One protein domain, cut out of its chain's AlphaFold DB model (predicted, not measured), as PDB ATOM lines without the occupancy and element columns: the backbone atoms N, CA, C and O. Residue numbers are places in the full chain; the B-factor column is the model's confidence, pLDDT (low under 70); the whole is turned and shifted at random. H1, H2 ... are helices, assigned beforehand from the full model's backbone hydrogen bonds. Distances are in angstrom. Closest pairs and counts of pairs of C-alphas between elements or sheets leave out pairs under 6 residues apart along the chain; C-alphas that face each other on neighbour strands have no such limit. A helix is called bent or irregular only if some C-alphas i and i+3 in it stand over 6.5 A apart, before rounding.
ATOM      1  N   TRP A 102     290.147 373.633 186.199       93.12
ATOM      2  CA  TRP A 102     289.444 373.128 185.015       93.12
ATOM      3  C   TRP A 102     289.849 373.869 183.730       93.12
ATOM      4  O   TRP A 102     289.911 373.246 182.674       93.12
ATOM      5  N   LYS A 103     290.196 375.165 183.812       94.00
ATOM      6  CA  LYS A 103     290.691 375.952 182.667       94.00
ATOM      7  C   LYS A 103     292.071 375.462 182.236       94.00
ATOM      8  O   LYS A 103     292.320 375.296 181.047       94.00
ATOM      9  N   ILE A 104     292.950 375.183 183.204       93.56
ATOM     10  CA  ILE A 104     294.285 374.621 182.947       93.56
ATOM     11  C   ILE A 104     294.146 373.243 182.290       93.56
ATOM     12  O   ILE A 104     294.742 373.000 181.244       93.56
ATOM     13  N   VAL A 105     293.309 372.368 182.859       93.81
ATOM     14  CA  VAL A 105     293.051 371.023 182.322       93.81
ATOM     15  C   VAL A 105     292.478 371.088 180.907       93.81
ATOM     16  O   VAL A 105     292.967 370.383 180.031       93.81
ATOM     17  N   LEU A 106     291.504 371.964 180.647       93.62
ATOM     18  CA  LEU A 106     290.933 372.152 179.312       93.62
ATOM     19  C   LEU A 106     292.011 372.528 178.285       93.62
ATOM     20  O   LEU A 106     292.086 371.931 177.213       93.62
ATOM     21  N   ILE A 107     292.877 373.485 178.621       93.44
ATOM     22  CA  ILE A 107     293.948 373.942 177.727       93.44
ATOM     23  C   ILE A 107     294.985 372.840 177.499       93.44
ATOM     24  O   ILE A 107     295.487 372.688 176.383       93.44
ATOM     25  N   LEU A 108     295.289 372.040 178.522       94.38
ATOM     26  CA  LEU A 108     296.156 370.874 178.378       94.38
ATOM     27  C   LEU A 108     295.550 369.832 177.441       94.38
ATOM     28  O   LEU A 108     296.242 369.367 176.542       94.38
ATOM     29  N   LEU A 109     294.261 369.516 177.585       93.69
ATOM     30  CA  LEU A 109     293.566 368.585 176.695       93.69
ATOM     31  C   LEU A 109     293.589 369.071 175.241       93.69
ATOM     32  O   LEU A 109     293.923 368.296 174.348       93.69
ATOM     33  N   VAL A 110     293.327 370.359 174.999       91.81
ATOM     34  CA  VAL A 110     293.418 370.950 173.652       91.81
ATOM     35  C   VAL A 110     294.835 370.824 173.084       91.81
ATOM     36  O   VAL A 110     294.998 370.437 171.928       91.81
ATOM     37  N   ASN A 111     295.871 371.089 173.885       93.50
ATOM     38  CA  ASN A 111     297.260 370.929 173.447       93.50
ATOM     39  C   ASN A 111     297.633 369.470 173.160       93.50
ATOM     40  O   ASN A 111     298.339 369.203 172.192       93.50
ATOM     41  N   LEU A 112     297.143 368.518 173.954       94.06
ATOM     42  CA  LEU A 112     297.360 367.093 173.704       94.06
ATOM     43  C   LEU A 112     296.693 366.644 172.401       94.06
ATOM     44  O   LEU A 112     297.316 365.942 171.605       94.06
ATOM     45  N   VAL A 113     295.466 367.106 172.137       93.56
ATOM     46  CA  VAL A 113     294.785 366.877 170.855       93.56
ATOM     47  C   VAL A 113     295.589 367.488 169.707       93.56
ATOM     48  O   VAL A 113     295.784 366.830 168.688       93.56
ATOM     49  N   LEU A 114     296.120 368.702 169.871       92.75
ATOM     50  CA  LEU A 114     296.967 369.340 168.861       92.75
ATOM     51  C   LEU A 114     298.236 368.545 168.560       92.75
ATOM     52  O   LEU A 114     298.562 368.338 167.393       92.75
ATOM     53  N   ILE A 115     298.930 368.083 169.601       94.44
ATOM     54  CA  ILE A 115     300.118 367.237 169.469       94.44
ATOM     55  C   ILE A 115     299.763 365.959 168.709       94.44
ATOM     56  O   ILE A 115     300.445 365.611 167.748       94.44
ATOM     57  N   TYR A 116     298.669 365.292 169.082       94.81
ATOM     58  CA  TYR A 116     298.201 364.090 168.395       94.81
ATOM     59  C   TYR A 116     297.902 364.349 166.910       94.81
ATOM     60  O   TYR A 116     298.389 363.615 166.045       94.81
ATOM     61  N   LEU A 117     297.146 365.406 166.597       94.38
ATOM     62  CA  LEU A 117     296.811 365.779 165.220       94.38
ATOM     63  C   LEU A 117     298.067 366.081 164.399       94.38
ATOM     64  O   LEU A 117     298.164 365.649 163.250       94.38
ATOM     65  N   GLN A 118     299.046 366.762 164.995       93.19
ATOM     66  CA  GLN A 118     300.315 367.060 164.346       93.19
ATOM     67  C   GLN A 118     301.146 365.793 164.102       93.19
ATOM     68  O   GLN A 118     301.669 365.624 163.004       93.19
ATOM     69  N   ILE A 119     301.235 364.868 165.064       93.00
ATOM     70  CA  ILE A 119     301.919 363.575 164.872       93.00
ATOM     71  C   ILE A 119     301.250 362.775 163.749       93.00
ATOM     72  O   ILE A 119     301.930 362.231 162.878       93.00
ATOM     73  N   LYS A 120     299.913 362.718 163.740       93.00
ATOM     74  CA  LYS A 120     299.149 362.054 162.677       93.00
ATOM     75  C   LYS A 120     299.441 362.687 161.317       93.00
ATOM     76  O   LYS A 120     299.682 361.966 160.353       93.00
ATOM     77  N   PHE A 121     299.472 364.016 161.249       91.69
ATOM     78  CA  PHE A 121     299.814 364.745 160.033       91.69
ATOM     79  C   PHE A 121     301.234 364.424 159.548       91.69
ATOM     80  O   PHE A 121     301.403 364.061 158.387       91.69
ATOM     81  N   VAL A 122     302.236 364.459 160.434       90.75
ATOM     82  CA  VAL A 122     303.627 364.085 160.119       90.75
ATOM     83  C   VAL A 122     303.699 362.667 159.543       90.75
ATOM     84  O   VAL A 122     304.299 362.460 158.491       90.75
ATOM     85  N   ASN A 123     303.049 361.693 160.184       90.25
ATOM     86  CA  ASN A 123     303.045 360.308 159.706       90.25
ATOM     87  C   ASN A 123     302.365 360.158 158.335       90.25
ATOM     88  O   ASN A 123     302.878 359.424 157.494       90.25
ATOM     89  N   ASN A 124     301.264 360.873 158.086       89.44
ATOM     90  CA  ASN A 124     300.589 360.862 156.785       89.44
ATOM     91  C   ASN A 124     301.487 361.430 155.678       89.44
ATOM     92  O   ASN A 124     301.606 360.819 154.622       89.44
ATOM     93  N   VAL A 125     302.165 362.553 155.936       88.06
ATOM     94  CA  VAL A 125     303.120 363.151 154.988       88.06
ATOM     95  C   VAL A 125     304.225 362.161 154.625       88.06
ATOM     96  O   VAL A 125     304.548 361.984 153.454       88.06
ATOM     97  N   ILE A 126     304.782 361.475 155.623       87.50
ATOM     98  CA  ILE A 126     305.864 360.507 155.412       87.50
ATOM     99  C   ILE A 126     305.377 359.285 154.636       87.50
ATOM    100  O   ILE A 126     306.097 358.819 153.757       87.50
ATOM    101  N   ALA A 127     304.171 358.791 154.931       84.75
ATOM    102  CA  ALA A 127     303.564 357.670 154.217       84.75
ATOM    103  C   ALA A 127     303.263 358.007 152.747       84.75
ATOM    104  O   ALA A 127     303.415 357.150 151.884       84.75
ATOM    105  N   MET A 128     302.879 359.255 152.452       81.50
ATOM    106  CA  MET A 128     302.675 359.729 151.077       81.50
ATOM    107  C   MET A 128     303.993 359.872 150.310       81.50
ATOM    108  O   MET A 128     304.049 359.569 149.123       81.50
ATOM    109  N   ALA A 129     305.050 360.348 150.972       75.12
ATOM    110  CA  ALA A 129     306.328 360.640 150.325       75.12
ATOM    111  C   ALA A 129     307.297 359.445 150.279       75.12
ATOM    112  O   ALA A 129     308.277 359.476 149.535       75.12
ATOM    113  N   SER A 130     307.084 358.406 151.092       65.50
ATOM    114  CA  SER A 130     307.995 357.263 151.181       65.50
ATOM    115  C   SER A 130     307.303 356.003 151.710       65.50
ATOM    116  O   SER A 130     306.498 356.063 152.634       65.50
ATOM    117  N   SER A 131     307.714 354.825 151.235       61.16
ATOM    118  CA  SER A 131     307.321 353.516 151.797       61.16
ATOM    119  C   SER A 131     307.970 353.211 153.165       61.16
ATOM    120  O   SER A 131     307.991 352.069 153.618       61.16
ATOM    121  N   LYS A 132     308.526 354.224 153.847       62.00
ATOM    122  CA  LYS A 132     309.428 354.091 155.002       62.00
ATOM    123  C   LYS A 132     308.731 354.389 156.341       62.00
ATOM    124  O   LYS A 132     309.176 355.231 157.121       62.00
ATOM    125  N   SER A 133     307.643 353.682 156.651       60.47
ATOM    126  CA  SER A 133     306.883 353.861 157.908       60.47
ATOM    127  C   SER A 133     307.689 353.553 159.191       60.47
ATOM    128  O   SER A 133     307.374 354.091 160.259       60.47
ATOM    129  N   LEU A 134     308.763 352.757 159.073       62.88
ATOM    130  CA  LEU A 134     309.625 352.255 160.159       62.88
ATOM    131  C   LEU A 134     310.833 353.153 160.514       62.88
ATOM    132  O   LEU A 134     311.717 352.730 161.252       62.88
ATOM    133  N   LEU A 135     310.908 354.387 160.005       77.81
ATOM    134  CA  LEU A 135     312.010 355.302 160.343       77.81
ATOM    135  C   LEU A 135     312.007 355.719 161.823       77.81
ATOM    136  O   LEU A 135     310.949 355.855 162.445       77.81
ATOM    137  N   SER A 136     313.197 356.010 162.364       85.62
ATOM    138  CA  SER A 136     313.336 356.648 163.679       85.62
ATOM    139  C   SER A 136     312.668 358.029 163.690       85.62
ATOM    140  O   SER A 136     312.564 358.690 162.654       85.62
ATOM    141  N   TRP A 137     312.228 358.493 164.864       86.94
ATOM    142  CA  TRP A 137     311.541 359.786 164.994       86.94
ATOM    143  C   TRP A 137     312.347 360.952 164.400       86.94
ATOM    144  O   TRP A 137     311.808 361.752 163.640       86.94
ATOM    145  N   GLY A 138     313.652 361.016 164.674       85.56
ATOM    146  CA  GLY A 138     314.500 362.080 164.137       85.56
ATOM    147  C   GLY A 138     314.558 362.083 162.606       85.56
ATOM    148  O   GLY A 138     314.413 363.133 161.989       85.56
ATOM    149  N   MET A 139     314.676 360.911 161.972       85.19
ATOM    150  CA  MET A 139     314.631 360.813 160.508       85.19
ATOM    151  C   MET A 139     313.261 361.228 159.962       85.19
ATOM    152  O   MET A 139     313.193 361.999 159.008       85.19
ATOM    153  N   LYS A 140     312.164 360.787 160.593       88.62
ATOM    154  CA  LYS A 140     310.798 361.203 160.228       88.62
ATOM    155  C   LYS A 140     310.657 362.725 160.205       88.62
ATOM    156  O   LYS A 140     310.149 363.288 159.237       88.62
ATOM    157  N   MET A 141     311.161 363.387 161.241       89.00
ATOM    158  CA  MET A 141     311.115 364.841 161.363       89.00
ATOM    159  C   MET A 141     311.974 365.566 160.324       89.00
ATOM    160  O   MET A 141     311.578 366.627 159.839       89.00
ATOM    161  N   GLU A 142     313.112 364.993 159.937       87.50
ATOM    162  CA  GLU A 142     313.969 365.546 158.888       87.50
ATOM    163  C   GLU A 142     313.271 365.521 157.522       87.50
ATOM    164  O   GLU A 142     313.191 366.552 156.851       87.50
ATOM    165  N   TYR A 143     312.694 364.372 157.146       87.19
ATOM    166  CA  TYR A 143     311.910 364.236 155.914       87.19
ATOM    167  C   TYR A 143     310.701 365.169 155.918       87.19
ATOM    168  O   TYR A 143     310.497 365.911 154.959       87.19
ATOM    169  N   TYR A 144     309.937 365.183 157.013       88.69
ATOM    170  CA  TYR A 144     308.799 366.084 157.181       88.69
ATOM    171  C   TYR A 144     309.194 367.546 156.945       88.69
ATOM    172  O   TYR A 144     308.529 368.256 156.192       88.69
ATOM    173  N   ARG A 145     310.306 367.997 157.537       87.19
ATOM    174  CA  ARG A 145     310.817 369.359 157.358       87.19
ATOM    175  C   ARG A 145     311.196 369.634 155.905       87.19
ATOM    176  O   ARG A 145     310.836 370.687 155.391       87.19
ATOM    177  N   ASN A 146     311.924 368.730 155.254       86.19
ATOM    178  CA  ASN A 146     312.335 368.910 153.859       86.19
ATOM    179  C   ASN A 146     311.118 369.021 152.923       86.19
ATOM    180  O   ASN A 146     311.080 369.912 152.078       86.19
ATOM    181  N   ILE A 147     310.076 368.222 153.158       86.12
ATOM    182  CA  ILE A 147     308.841 368.257 152.368       86.12
ATOM    183  C   ILE A 147     308.028 369.526 152.650       86.12
ATOM    184  O   ILE A 147     307.668 370.244 151.728       86.12
ATOM    185  N   VAL A 148     307.733 369.834 153.916       84.62
ATOM    186  CA  VAL A 148     306.795 370.923 154.257       84.62
ATOM    187  C   VAL A 148     307.446 372.305 154.199       84.62
ATOM    188  O   VAL A 148     306.782 373.286 153.876       84.62
ATOM    189  N   SER A 149     308.734 372.415 154.535       83.19
ATOM    190  CA  SER A 149     309.439 373.708 154.566       83.19
ATOM    191  C   SER A 149     310.130 374.035 153.242       83.19
ATOM    192  O   SER A 149     310.200 375.202 152.872       83.19
ATOM    193  N   TYR A 150     310.636 373.027 152.527       82.06
ATOM    194  CA  TYR A 150     311.441 373.226 151.315       82.06
ATOM    195  C   TYR A 150     310.800 372.648 150.051       82.06
ATOM    196  O   TYR A 150     311.427 372.687 149.000       82.06
ATOM    197  N   ASP A 151     309.573 372.124 150.153       78.88
ATOM    198  CA  ASP A 151     308.814 371.527 149.047       78.88
ATOM    199  C   ASP A 151     309.615 370.487 148.247       78.88
ATOM    200  O   ASP A 151     309.468 370.340 147.038       78.88
ATOM    201  N   SER A 152     310.487 369.734 148.930       73.31
ATOM    202  CA  SER A 152     311.480 368.872 148.276       73.31
ATOM    203  C   SER A 152     310.885 367.720 147.459       73.31
ATOM    204  O   SER A 152     311.611 367.045 146.736       73.31
ATOM    205  N   SER A 153     309.592 367.438 147.621       68.69
ATOM    206  CA  SER A 153     308.876 366.377 146.910       68.69
ATOM    207  C   SER A 153     307.889 366.905 145.862       68.69
ATOM    208  O   SER A 153     307.161 366.094 145.297       68.69
ATOM    209  N   ASN A 154     307.811 368.227 145.636       69.00
ATOM    210  CA  ASN A 154     306.811 368.883 144.772       69.00
ATOM    211  C   ASN A 154     305.356 368.476 145.085       69.00
ATOM    212  O   ASN A 154     304.477 368.524 144.227       69.00
ATOM    213  N   LEU A 155     305.098 368.026 146.318       68.31
ATOM    214  CA  LEU A 155     303.764 367.603 146.750       68.31
ATOM    215  C   LEU A 155     302.924 368.802 147.212       68.31
ATOM    216  O   LEU A 155     301.742 368.624 147.498       68.31
ATOM    217  N   HIS A 156     303.525 369.998 147.321       71.25
ATOM    218  CA  HIS A 156     302.872 371.236 147.749       71.25
ATOM    219  C   HIS A 156     302.035 371.047 149.024       71.25
ATOM    220  O   HIS A 156     300.897 371.507 149.139       71.25
ATOM    221  N   ILE A 157     302.595 370.324 149.998       78.56
ATOM    222  CA  ILE A 157     301.878 369.965 151.219       78.56
ATOM    223  C   ILE A 157     301.711 371.202 152.095       78.56
ATOM    224  O   ILE A 157     302.677 371.787 152.584       78.56
ATOM    225  N   VAL A 158     300.457 371.556 152.361       75.56
ATOM    226  CA  VAL A 158     300.101 372.658 153.253       75.56
ATOM    227  C   VAL A 158     299.624 372.100 154.588       75.56
ATOM    228  O   VAL A 158     298.747 371.238 154.639       75.56
ATOM    229  N   ILE A 159     300.179 372.619 155.686       81.56
ATOM    230  CA  ILE A 159     299.694 372.305 157.035       81.56
ATOM    231  C   ILE A 159     298.218 372.729 157.133       81.56
ATOM    232  O   ILE A 159     297.914 373.896 156.855       81.56
ATOM    233  N   PRO A 160     297.306 371.838 157.562       86.00
ATOM    234  CA  PRO A 160     295.891 372.156 157.666       86.00
ATOM    235  C   PRO A 160     295.619 373.421 158.490       86.00
ATOM    236  O   PRO A 160     296.202 373.641 159.556       86.00
ATOM    237  N   SER A 161     294.696 374.256 158.007       84.44
ATOM    238  CA  SER A 161     294.383 375.565 158.600       84.44
ATOM    239  C   SER A 161     293.950 375.472 160.065       84.44
ATOM    240  O   SER A 161     294.359 376.305 160.871       84.44
ATOM    241  N   TYR A 162     293.196 374.433 160.437       87.25
ATOM    242  CA  TYR A 162     292.758 374.214 161.816       87.25
ATOM    243  C   TYR A 162     293.934 373.966 162.775       87.25
ATOM    244  O   TYR A 162     293.928 374.513 163.875       87.25
ATOM    245  N   ILE A 163     294.978 373.233 162.355       89.12
ATOM    246  CA  ILE A 163     296.195 373.032 163.165       89.12
ATOM    247  C   ILE A 163     296.898 374.375 163.370       89.12
ATOM    248  O   ILE A 163     297.278 374.713 164.489       89.12
ATOM    249  N   ASN A 164     297.015 375.182 162.312       86.50
ATOM    250  CA  ASN A 164     297.645 376.501 162.387       86.50
ATOM    251  C   ASN A 164     296.889 377.475 163.307       86.50
ATOM    252  O   ASN A 164     297.518 378.191 164.085       86.50
ATOM    253  N   ILE A 165     295.556 377.513 163.237       89.38
ATOM    254  CA  ILE A 165     294.727 378.375 164.095       89.38
ATOM    255  C   ILE A 165     294.845 377.948 165.558       89.38
ATOM    256  O   ILE A 165     295.091 378.783 166.428       89.38
ATOM    257  N   LEU A 166     294.728 376.650 165.829       89.62
ATOM    258  CA  LEU A 166     294.818 376.115 167.183       89.62
ATOM    259  C   LEU A 166     296.233 376.268 167.772       89.62
ATOM    260  O   LEU A 166     296.365 376.589 168.951       89.62
ATOM    261  N   ASN A 167     297.287 376.158 166.955       89.56
ATOM    262  CA  ASN A 167     298.651 376.506 167.362       89.56
ATOM    263  C   ASN A 167     298.768 377.988 167.758       89.56
ATOM    264  O   ASN A 167     299.307 378.302 168.816       89.56
ATOM    265  N   LYS A 168     298.222 378.916 166.959       91.38
ATOM    266  CA  LYS A 168     298.210 380.350 167.309       91.38
ATOM    267  C   LYS A 168     297.461 380.612 168.617       91.38
ATOM    268  O   LYS A 168     297.940 381.390 169.438       91.38
ATOM    269  N   ALA A 169     296.326 379.948 168.834       92.38
ATOM    270  CA  ALA A 169     295.590 380.040 170.092       92.38
ATOM    271  C   ALA A 169     296.420 379.512 171.276       92.38
ATOM    272  O   ALA A 169     296.524 380.187 172.299       92.38
ATOM    273  N   SER A 170     297.072 378.354 171.118       93.19
ATOM    274  CA  SER A 170     297.973 377.786 172.129       93.19
ATOM    275  C   SER A 170     299.157 378.709 172.445       93.19
ATOM    276  O   SER A 170     299.492 378.910 173.614       93.19
ATOM    277  N   MET A 171     299.732 379.349 171.422       94.25
ATOM    278  CA  MET A 171     300.768 380.365 171.589       94.25
ATOM    279  C   MET A 171     300.253 381.520 172.453       94.25
ATOM    280  O   MET A 171     300.834 381.785 173.499       94.25
ATOM    281  N   ILE A 172     299.145 382.167 172.075       95.31
ATOM    282  CA  ILE A 172     298.572 383.300 172.826       95.31
ATOM    283  C   ILE A 172     298.320 382.918 174.291       95.31
ATOM    284  O   ILE A 172     298.737 383.638 175.198       95.31
ATOM    285  N   LEU A 173     297.696 381.761 174.526       94.94
ATOM    286  CA  LEU A 173     297.446 381.256 175.876       94.94
ATOM    287  C   LEU A 173     298.752 381.048 176.649       94.94
ATOM    288  O   LEU A 173     298.837 381.435 177.810       94.94
ATOM    289  N   SER A 174     299.792 380.514 176.011       95.12
ATOM    290  CA  SER A 174     301.098 380.328 176.647       95.12
ATOM    291  C   SER A 174     301.725 381.651 177.082       95.12
ATOM    292  O   SER A 174     302.241 381.725 178.192       95.12
ATOM    293  N   TYR A 175     301.625 382.716 176.280       95.94
ATOM    294  CA  TYR A 175     302.082 384.052 176.692       95.94
ATOM    295  C   TYR A 175     301.281 384.592 177.890       95.94
ATOM    296  O   TYR A 175     301.867 385.191 178.792       95.94
ATOM    297  N   ILE A 176     299.968 384.336 177.951       96.12
ATOM    298  CA  ILE A 176     299.137 384.685 179.116       96.12
ATOM    299  C   ILE A 176     299.600 383.912 180.361       96.12
ATOM    300  O   ILE A 176     299.787 384.511 181.416       96.12
ATOM    301  N   PHE A 177     299.839 382.603 180.257       95.38
ATOM    302  CA  PHE A 177     300.329 381.802 181.385       95.38
ATOM    303  C   PHE A 177     301.744 382.194 181.824       95.38
ATOM    304  O   PHE A 177     302.015 382.217 183.022       95.38
ATOM    305  N   VAL A 178     302.630 382.569 180.896       95.75
ATOM    306  CA  VAL A 178     303.942 383.147 181.236       95.75
ATOM    307  C   VAL A 178     303.762 384.420 182.060       95.75
ATOM    308  O   VAL A 178     304.377 384.541 183.119       95.75
ATOM    309  N   TYR A 179     302.884 385.333 181.633       95.44
ATOM    310  CA  TYR A 179     302.574 386.542 182.399       95.44
ATOM    311  C   TYR A 179     302.080 386.208 183.812       95.44
ATOM    312  O   TYR A 179     302.570 386.789 184.779       95.44
ATOM    313  N   ILE A 180     301.152 385.253 183.948       93.69
ATOM    314  CA  ILE A 180     300.603 384.832 185.246       93.69
ATOM    315  C   ILE A 180     301.711 384.275 186.147       93.69
ATOM    316  O   ILE A 180     301.852 384.741 187.277       93.69
ATOM    317  N   CYS A 181     302.548 383.366 185.637       92.38
ATOM    318  CA  CYS A 181     303.685 382.804 186.369       92.38
ATOM    319  C   CYS A 181     304.651 383.894 186.856       92.38
ATOM    320  O   CYS A 181     305.070 383.885 188.015       92.38
ATOM    321  N   VAL A 182     305.005 384.848 185.986       92.75
ATOM    322  CA  VAL A 182     305.906 385.960 186.328       92.75
ATOM    323  C   VAL A 182     305.268 386.881 187.369       92.75
ATOM    324  O   VAL A 182     305.912 387.217 188.363       92.75
ATOM    325  N   ASN A 183     304.004 387.264 187.177       91.94
ATOM    326  CA  ASN A 183     303.249 388.081 188.122       91.94
ATOM    327  C   ASN A 183     303.198 387.410 189.501       91.94
ATOM    328  O   ASN A 183     303.603 388.008 190.494       91.94
ATOM    329  N   ASN A 184     302.764 386.151 189.557       90.62
ATOM    330  CA  ASN A 184     302.616 385.387 190.793       90.62
ATOM    331  C   ASN A 184     303.961 385.149 191.492       90.62
ATOM    332  O   ASN A 184     304.019 385.169 192.719       90.62
ATOM    333  N   PHE A 185     305.050 384.990 190.733       88.25
ATOM    334  CA  PHE A 185     306.406 384.912 191.276       88.25
ATOM    335  C   PHE A 185     306.858 386.211 191.970       88.25
ATOM    336  O   PHE A 185     307.594 386.153 192.953       88.25
ATOM    337  N   LEU A 186     306.426 387.376 191.478       88.12
ATOM    338  CA  LEU A 186     306.766 388.688 192.047       88.12
ATOM    339  C   LEU A 186     305.861 389.106 193.224       88.12
ATOM    340  O   LEU A 186     306.186 390.032 193.975       88.12
ATOM    341  N   VAL A 187     304.730 388.427 193.426       87.94
ATOM    342  CA  VAL A 187     303.845 388.647 194.577       87.94
ATOM    343  C   VAL A 187     304.503 388.094 195.850       87.94
ATOM    344  O   VAL A 187     304.783 386.905 195.957       87.94
ATOM    345  N   LYS A 188     304.715 388.943 196.864       66.44
ATOM    346  CA  LYS A 188     305.361 388.585 198.145       66.44
ATOM    347  C   LYS A 188     304.413 387.845 199.110       66.44
ATOM    348  O   LYS A 188     304.110 388.348 200.187       66.44
ATOM    349  N   LYS A 189     303.904 386.672 198.719       64.25
ATOM    350  CA  LYS A 189     303.067 385.783 199.560       64.25
ATOM    351  C   LYS A 189     303.813 384.492 199.932       64.25
ATOM    352  O   LYS A 189     304.960 384.308 199.538       64.25
ATOM    353  N   ASP A 190     303.169 383.613 200.706       71.00
ATOM    354  CA  ASP A 190     303.710 382.305 201.109       71.00
ATOM    355  C   ASP A 190     304.326 381.545 199.917       71.00
ATOM    356  O   ASP A 190     303.646 381.172 198.953       71.00
ATOM    357  N   PHE A 191     305.635 381.302 200.015       72.19
ATOM    358  CA  PHE A 191     306.457 380.689 198.977       72.19
ATOM    359  C   PHE A 191     305.959 379.298 198.560       72.19
ATOM    360  O   PHE A 191     306.043 378.943 197.381       72.19
ATOM    361  N   LYS A 192     305.413 378.500 199.491       70.94
ATOM    362  CA  LYS A 192     304.920 377.146 199.172       70.94
ATOM    363  C   LYS A 192     303.678 377.199 198.286       70.94
ATOM    364  O   LYS A 192     303.570 376.432 197.328       70.94
ATOM    365  N   LEU A 193     302.764 378.119 198.589       65.69
ATOM    366  CA  LEU A 193     301.526 378.303 197.841       65.69
ATOM    367  C   LEU A 193     301.819 378.801 196.416       65.69
ATOM    368  O   LEU A 193     301.309 378.231 195.451       65.69
ATOM    369  N   ILE A 194     302.713 379.787 196.281       72.62
ATOM    370  CA  ILE A 194     303.165 380.319 194.984       72.62
ATOM    371  C   ILE A 194     303.813 379.218 194.142       72.62
ATOM    372  O   ILE A 194     303.479 379.057 192.969       72.62
ATOM    373  N   LYS A 195     304.700 378.412 194.741       72.31
ATOM    374  CA  LYS A 195     305.379 377.322 194.029       72.31
ATOM    375  C   LYS A 195     304.384 376.319 193.442       72.31
ATOM    376  O   LYS A 195     304.573 375.877 192.314       72.31
ATOM    377  N   ARG A 196     303.315 375.977 194.170       70.94
ATOM    378  CA  ARG A 196     302.283 375.050 193.680       70.94
ATOM    379  C   ARG A 196     301.498 375.621 192.495       70.94
ATOM    380  O   ARG A 196     301.307 374.901 191.517       70.94
ATOM    381  N   PHE A 197     301.048 376.876 192.574       72.00
ATOM    382  CA  PHE A 197     300.286 377.509 191.488       72.00
ATOM    383  C   PHE A 197     301.141 377.708 190.237       72.00
ATOM    384  O   PHE A 197     300.740 377.265 189.162       72.00
ATOM    385  N   ASN A 198     302.366 378.214 190.398       78.00
ATOM    386  CA  ASN A 198     303.284 378.418 189.279       78.00
ATOM    387  C   ASN A 198     303.599 377.106 188.542       78.00
ATOM    388  O   ASN A 198     303.670 377.099 187.319       78.00
ATOM    389  N   VAL A 199     303.748 375.973 189.246       82.50
ATOM    390  CA  VAL A 199     303.990 374.676 188.584       82.50
ATOM    391  C   VAL A 199     302.810 374.267 187.697       82.50
ATOM    392  O   VAL A 199     303.030 373.820 186.574       82.50
ATOM    393  N   MET A 200     301.570 374.443 188.161       85.81
ATOM    394  CA  MET A 200     300.376 374.105 187.370       85.81
ATOM    395  C   MET A 200     300.200 375.047 186.174       85.81
ATOM    396  O   MET A 200     299.875 374.604 185.075       85.81
ATOM    397  N   GLU A 201     300.467 376.337 186.370       88.19
ATOM    398  CA  GLU A 201     300.388 377.380 185.341       88.19
ATOM    399  C   GLU A 201     301.493 377.249 184.278       88.19
ATOM    400  O   GLU A 201     301.312 377.681 183.141       88.19
ATOM    401  N   MET A 202     302.610 376.584 184.594       91.12
ATOM    402  CA  MET A 202     303.653 376.255 183.617       91.12
ATOM    403  C   MET A 202     303.282 375.092 182.688       91.12
ATOM    404  O   MET A 202     303.854 374.993 181.602       91.12
ATOM    405  N   LEU A 203     302.336 374.218 183.056       92.75
ATOM    406  CA  LEU A 203     301.999 373.043 182.241       92.75
ATOM    407  C   LEU A 203     301.489 373.413 180.832       92.75
ATOM    408  O   LEU A 203     301.987 372.824 179.870       92.75
ATOM    409  N   PRO A 204     300.572 374.392 180.648       93.56
ATOM    410  CA  PRO A 204     300.179 374.857 179.316       93.56
ATOM    411  C   PRO A 204     301.353 375.358 178.466       93.56
ATOM    412  O   PRO A 204     301.426 375.052 177.277       93.56
ATOM    413  N   VAL A 205     302.301 376.072 179.081       95.12
ATOM    414  CA  VAL A 205     303.496 376.597 178.401       95.12
ATOM    415  C   VAL A 205     304.397 375.453 177.934       95.12
ATOM    416  O   VAL A 205     304.871 375.453 176.797       95.12
ATOM    417  N   ILE A 206     304.601 374.445 178.786       94.38
ATOM    418  CA  ILE A 206     305.367 373.241 178.441       94.38
ATOM    419  C   ILE A 206     304.677 372.484 177.302       94.38
ATOM    420  O   ILE A 206     305.343 372.086 176.349       94.38
ATOM    421  N   ALA A 207     303.353 372.331 177.347       94.44
ATOM    422  CA  ALA A 207     302.596 371.654 176.297       94.44
ATOM    423  C   ALA A 207     302.726 372.363 174.935       94.44
ATOM    424  O   ALA A 207     302.929 371.700 173.917       94.44
ATOM    425  N   TYR A 208     302.705 373.699 174.912       94.88
ATOM    426  CA  TYR A 208     302.976 374.486 173.705       94.88
ATOM    427  C   TYR A 208     304.406 374.298 173.177       94.88
ATOM    428  O   TYR A 208     304.612 374.147 171.968       94.88
ATOM    429  N   ILE A 209     305.407 374.266 174.062       94.06
ATOM    430  CA  ILE A 209     306.794 373.979 173.671       94.06
ATOM    431  C   ILE A 209     306.885 372.582 173.041       94.06
ATOM    432  O   ILE A 209     307.450 372.446 171.957       94.06
ATOM    433  N   LEU A 210     306.286 371.567 173.672       93.25
ATOM    434  CA  LEU A 210     306.257 370.198 173.152       93.25
ATOM    435  C   LEU A 210     305.585 370.129 171.779       93.25
ATOM    436  O   LEU A 210     306.135 369.515 170.869       93.25
ATOM    437  N   PHE A 211     304.454 370.814 171.597       92.44
ATOM    438  CA  PHE A 211     303.795 370.922 170.295       92.44
ATOM    439  C   PHE A 211     304.742 371.462 169.211       92.44
ATOM    440  O   PHE A 211     304.857 370.870 168.138       92.44
ATOM    441  N   ASN A 212     305.485 372.537 169.492       91.69
ATOM    442  CA  ASN A 212     306.409 373.117 168.514       91.69
ATOM    443  C   ASN A 212     307.559 372.172 168.137       91.69
ATOM    444  O   ASN A 212     307.965 372.154 166.971       91.69
ATOM    445  N   LEU A 213     308.037 371.346 169.075       91.38
ATOM    446  CA  LEU A 213     309.046 370.322 168.778       91.38
ATOM    447  C   LEU A 213     308.522 369.305 167.755       91.38
ATOM    448  O   LEU A 213     309.244 368.948 166.823       91.38
ATOM    449  N   VAL A 214     307.248 368.914 167.855       90.38
ATOM    450  CA  VAL A 214     306.566 368.040 166.879       90.38
ATOM    451  C   VAL A 214     306.337 368.749 165.531       90.38
ATOM    452  O   VAL A 214     306.215 368.101 164.494       90.38
ATOM    453  N   CYS A 215     306.373 370.080 165.486       86.81
ATOM    454  CA  CYS A 215     306.417 370.856 164.240       86.81
ATOM    455  C   CYS A 215     307.835 371.016 163.649       86.81
ATOM    456  O   CYS A 215     308.014 371.823 162.740       86.81
ATOM    457  N   SER A 216     308.848 370.284 164.138       86.69
ATOM    458  CA  SER A 216     310.268 370.424 163.742       86.69
ATOM    459  C   SER A 216     310.877 371.790 164.129       86.69
ATOM    460  O   SER A 216     311.899 372.227 163.591       86.69
ATOM    461  N   SER A 217     310.282 372.486 165.106       85.62
ATOM    462  CA  SER A 217     310.714 373.816 165.544       85.62
ATOM    463  C   SER A 217     311.138 373.836 167.011       85.62
ATOM    464  O   SER A 217     310.434 373.369 167.896       85.62
ATOM    465  N   ARG A 218     312.291 374.454 167.291       85.94
ATOM    466  CA  ARG A 218     312.777 374.739 168.660       85.94
ATOM    467  C   ARG A 218     312.716 376.225 169.011       85.94
ATOM    468  O   ARG A 218     313.090 376.613 170.113       85.94
ATOM    469  N   GLY A 219     312.260 377.067 168.078       86.75
ATOM    470  CA  GLY A 219     312.248 378.523 168.246       86.75
ATOM    471  C   GLY A 219     311.348 378.988 169.392       86.75
ATOM    472  O   GLY A 219     311.686 379.954 170.072       86.75
ATOM    473  N   ALA A 220     310.263 378.254 169.666       90.25
ATOM    474  CA  ALA A 220     309.327 378.556 170.747       90.25
ATOM    475  C   ALA A 220     309.997 378.605 172.132       90.25
ATOM    476  O   ALA A 220     309.616 379.426 172.958       90.25
ATOM    477  N   ILE A 221     311.034 377.790 172.371       91.31
ATOM    478  CA  ILE A 221     311.780 377.788 173.642       91.31
ATOM    479  C   ILE A 221     312.447 379.149 173.864       91.31
ATOM    480  O   ILE A 221     312.297 379.754 174.924       91.31
ATOM    481  N   LEU A 222     313.147 379.650 172.842       89.69
ATOM    482  CA  LEU A 222     313.827 380.944 172.900       89.69
ATOM    483  C   LEU A 222     312.820 382.096 172.979       89.69
ATOM    484  O   LEU A 222     313.022 383.024 173.755       89.69
ATOM    485  N   GLN A 223     311.713 382.018 172.233       91.75
ATOM    486  CA  GLN A 223     310.652 383.029 172.263       91.75
ATOM    487  C   GLN A 223     310.007 383.146 173.649       91.75
ATOM    488  O   GLN A 223     309.933 384.244 174.193       91.75
ATOM    489  N   ILE A 224     309.601 382.023 174.251       94.19
ATOM    490  CA  ILE A 224     309.017 381.996 175.599       94.19
ATOM    491  C   ILE A 224     310.025 382.478 176.645       94.19
ATOM    492  O   ILE A 224     309.652 383.218 177.556       94.19
ATOM    493  N   PHE A 225     311.304 382.116 176.513       92.06
ATOM    494  CA  PHE A 225     312.349 382.601 177.411       92.06
ATOM    495  C   PHE A 225     312.516 384.126 177.342       92.06
ATOM    496  O   PHE A 225     312.460 384.790 178.377       92.06
ATOM    497  N   ILE A 226     312.648 384.689 176.137       91.00
ATOM    498  CA  ILE A 226     312.765 386.140 175.930       91.00
ATOM    499  C   ILE A 226     311.507 386.851 176.445       91.00
ATOM    500  O   ILE A 226     311.617 387.832 177.178       91.00
ATOM    501  N   ALA A 227     310.317 386.326 176.141       93.69
ATOM    502  CA  ALA A 227     309.055 386.869 176.634       93.69
ATOM    503  C   ALA A 227     309.001 386.886 178.168       93.69
ATOM    504  O   ALA A 227     308.632 387.897 178.761       93.69
ATOM    505  N   THR A 228     309.442 385.803 178.814       93.69
ATOM    506  CA  THR A 228     309.530 385.708 180.278       93.69
ATOM    507  C   THR A 228     310.471 386.773 180.842       93.69
ATOM    508  O   THR A 228     310.120 387.434 181.817       93.69
ATOM    509  N   MET A 229     311.642 386.981 180.226       90.62
ATOM    510  CA  MET A 229     312.599 388.009 180.654       90.62
ATOM    511  C   MET A 229     312.027 389.422 180.535       90.62
ATOM    512  O   MET A 229     312.123 390.195 181.488       90.62
ATOM    513  N   VAL A 230     311.408 389.750 179.397       91.31
ATOM    514  CA  VAL A 230     310.800 391.067 179.160       91.31
ATOM    515  C   VAL A 230     309.641 391.304 180.129       91.31
ATOM    516  O   VAL A 230     309.600 392.335 180.793       91.31
ATOM    517  N   MET A 231     308.731 390.339 180.288       93.69
ATOM    518  CA  MET A 231     307.617 390.458 181.236       93.69
ATOM    519  C   MET A 231     308.109 390.593 182.681       93.69
ATOM    520  O   MET A 231     307.570 391.405 183.432       93.69
ATOM    521  N   TYR A 232     309.141 389.837 183.069       91.50
ATOM    522  CA  TYR A 232     309.756 389.952 184.391       91.50
ATOM    523  C   TYR A 232     310.339 391.342 184.612       91.50
ATOM    524  O   TYR A 232     310.080 391.942 185.652       91.50
ATOM    525  N   HIS A 233     311.082 391.864 183.635       88.81
ATOM    526  CA  HIS A 233     311.643 393.207 183.691       88.81
ATOM    527  C   HIS A 233     310.552 394.262 183.896       88.81
ATOM    528  O   HIS A 233     310.576 394.988 184.892       88.81
ATOM    529  N   LEU A 234     309.539 394.268 183.027       89.75
ATOM    530  CA  LEU A 234     308.442 395.233 183.088       89.75
ATOM    531  C   LEU A 234     307.687 395.169 184.424       89.75
ATOM    532  O   LEU A 234     307.481 396.199 185.064       89.75
ATOM    533  N   LEU A 235     307.295 393.975 184.881       90.25
ATOM    534  CA  LEU A 235     306.533 393.820 186.124       90.25
ATOM    535  C   LEU A 235     307.371 394.122 187.373       90.25
ATOM    536  O   LEU A 235     306.862 394.734 188.313       90.25
ATOM    537  N   TYR A 236     308.653 393.749 187.377       87.81
ATOM    538  CA  TYR A 236     309.563 394.046 188.479       87.81
ATOM    539  C   TYR A 236     309.730 395.555 188.677       87.81
ATOM    540  O   TYR A 236     309.617 396.026 189.813       87.81
ATOM    541  N   HIS A 237     309.945 396.317 187.597       84.81
ATOM    542  CA  HIS A 237     310.063 397.778 187.673       84.81
ATOM    543  C   HIS A 237     308.733 398.463 187.953       84.81
ATOM    544  O   HIS A 237     308.700 399.423 188.718       84.81
ATOM    545  N   LYS A 238     307.618 397.931 187.441       85.06
ATOM    546  CA  LYS A 238     306.284 398.441 187.779       85.06
ATOM    547  C   LYS A 238     305.982 398.338 189.283       85.06
ATOM    548  O   LYS A 238     305.348 399.226 189.840       85.06
ATOM    549  N   GLN A 239     306.446 397.273 189.940       84.38
ATOM    550  CA  GLN A 239     306.239 397.057 191.376       84.38
ATOM    551  C   GLN A 239     307.275 397.777 192.254       84.38
ATOM    552  O   GLN A 239     306.957 398.209 193.358       84.38
ATOM    553  N   ASN A 240     308.535 397.861 191.812       82.12
ATOM    554  CA  ASN A 240     309.657 398.314 192.644       82.12
ATOM    555  C   ASN A 240     310.242 399.681 192.248       82.12
ATOM    556  O   ASN A 240     311.195 400.123 192.898       82.12
ATOM    557  N   GLY A 241     309.703 400.316 191.208       79.00
ATOM    558  CA  GLY A 241     310.206 401.548 190.607       79.00
ATOM    559  C   GLY A 241     311.232 401.309 189.491       79.00
ATOM    560  O   GLY A 241     311.996 400.337 189.491       79.00
ATOM    561  N   TRP A 242     311.277 402.251 188.546       77.94
ATOM    562  CA  TRP A 242     312.173 402.229 187.378       77.94
ATOM    563  C   TRP A 242     313.607 402.691 187.682       77.94
ATOM    564  O   TRP A 242     314.503 402.470 186.880       77.94
TER     565      TRP A 242
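Overview. This is residues 102 to 242 of the 378 residues of an uncharacterized protein of Firmicutes bacterium CAG:552_39_19 (UniProt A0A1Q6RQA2). This is a long, staggered bundle of helices: the bent hairpin of H3 and H4 makes the middle, with H1 packed along one side, H5 on the other, and short H2 crossing the far part of H1. H1, H3, H4b and H5 run up and down, each against the one before. The printed part has 141 residues with five named helices, H1 to H5 in order, and no named strand: all helix. It is loose, with a radius of gyration of the C-alphas of 18.5 A, and elongated, spanning 59 by 32 by 26 A.

Along the chain. Find C-alpha 102 at (289.444, 373.128, 185.015); from there H1 runs 40.6 A to residue 129. H2 follows at residues 137 to 150, then H3 at 161 to 186, 38.0 A long. H4, residues 191 to 214, was assigned as one helix by its hydrogen bonds but is bent: C-alphas 201 and 204 are 6.5 A apart. Its arms, H4a to 201 and H4b from 204, stand at 40 degrees. H5, residues 219 to 240, runs 31.5 A to C-alpha 240 at (309.657, 398.314, 192.644).

Arrangement. Start at Ile 115 of H1: its C-alpha is 5.3 A from that of Phe 211, the closest pair with H4b, at a shallow tilt of 1 degrees, the same way. H1, with residues 122 to 126 alone, touches H2, about perpendicular at 79 degrees; closest are C-alphas 122 and 144, 6.3 A. H3 and H4a form a hairpin, closest at C-alphas 181 and 198, 5.3 A. H3 touches H5 at C-alphas 182 and 232, 5.9 A. H1 and H5 are apart. In H1, H2, H3, H4a, H4b and H5 every O i to N i+4 pair is within hydrogen-bond range.

Size, cuts and confidence. The farthest C-alphas, of Ser 131 and Gly 241, are 61.8 A apart. The printed part has no cut, and no link is long. Residues 188 to 193, of which 191 to 193 belong to H4, stand free. Look for pLDDT under 70 at residues 130 to 134, 153 to 155, 188 to 189 and 193.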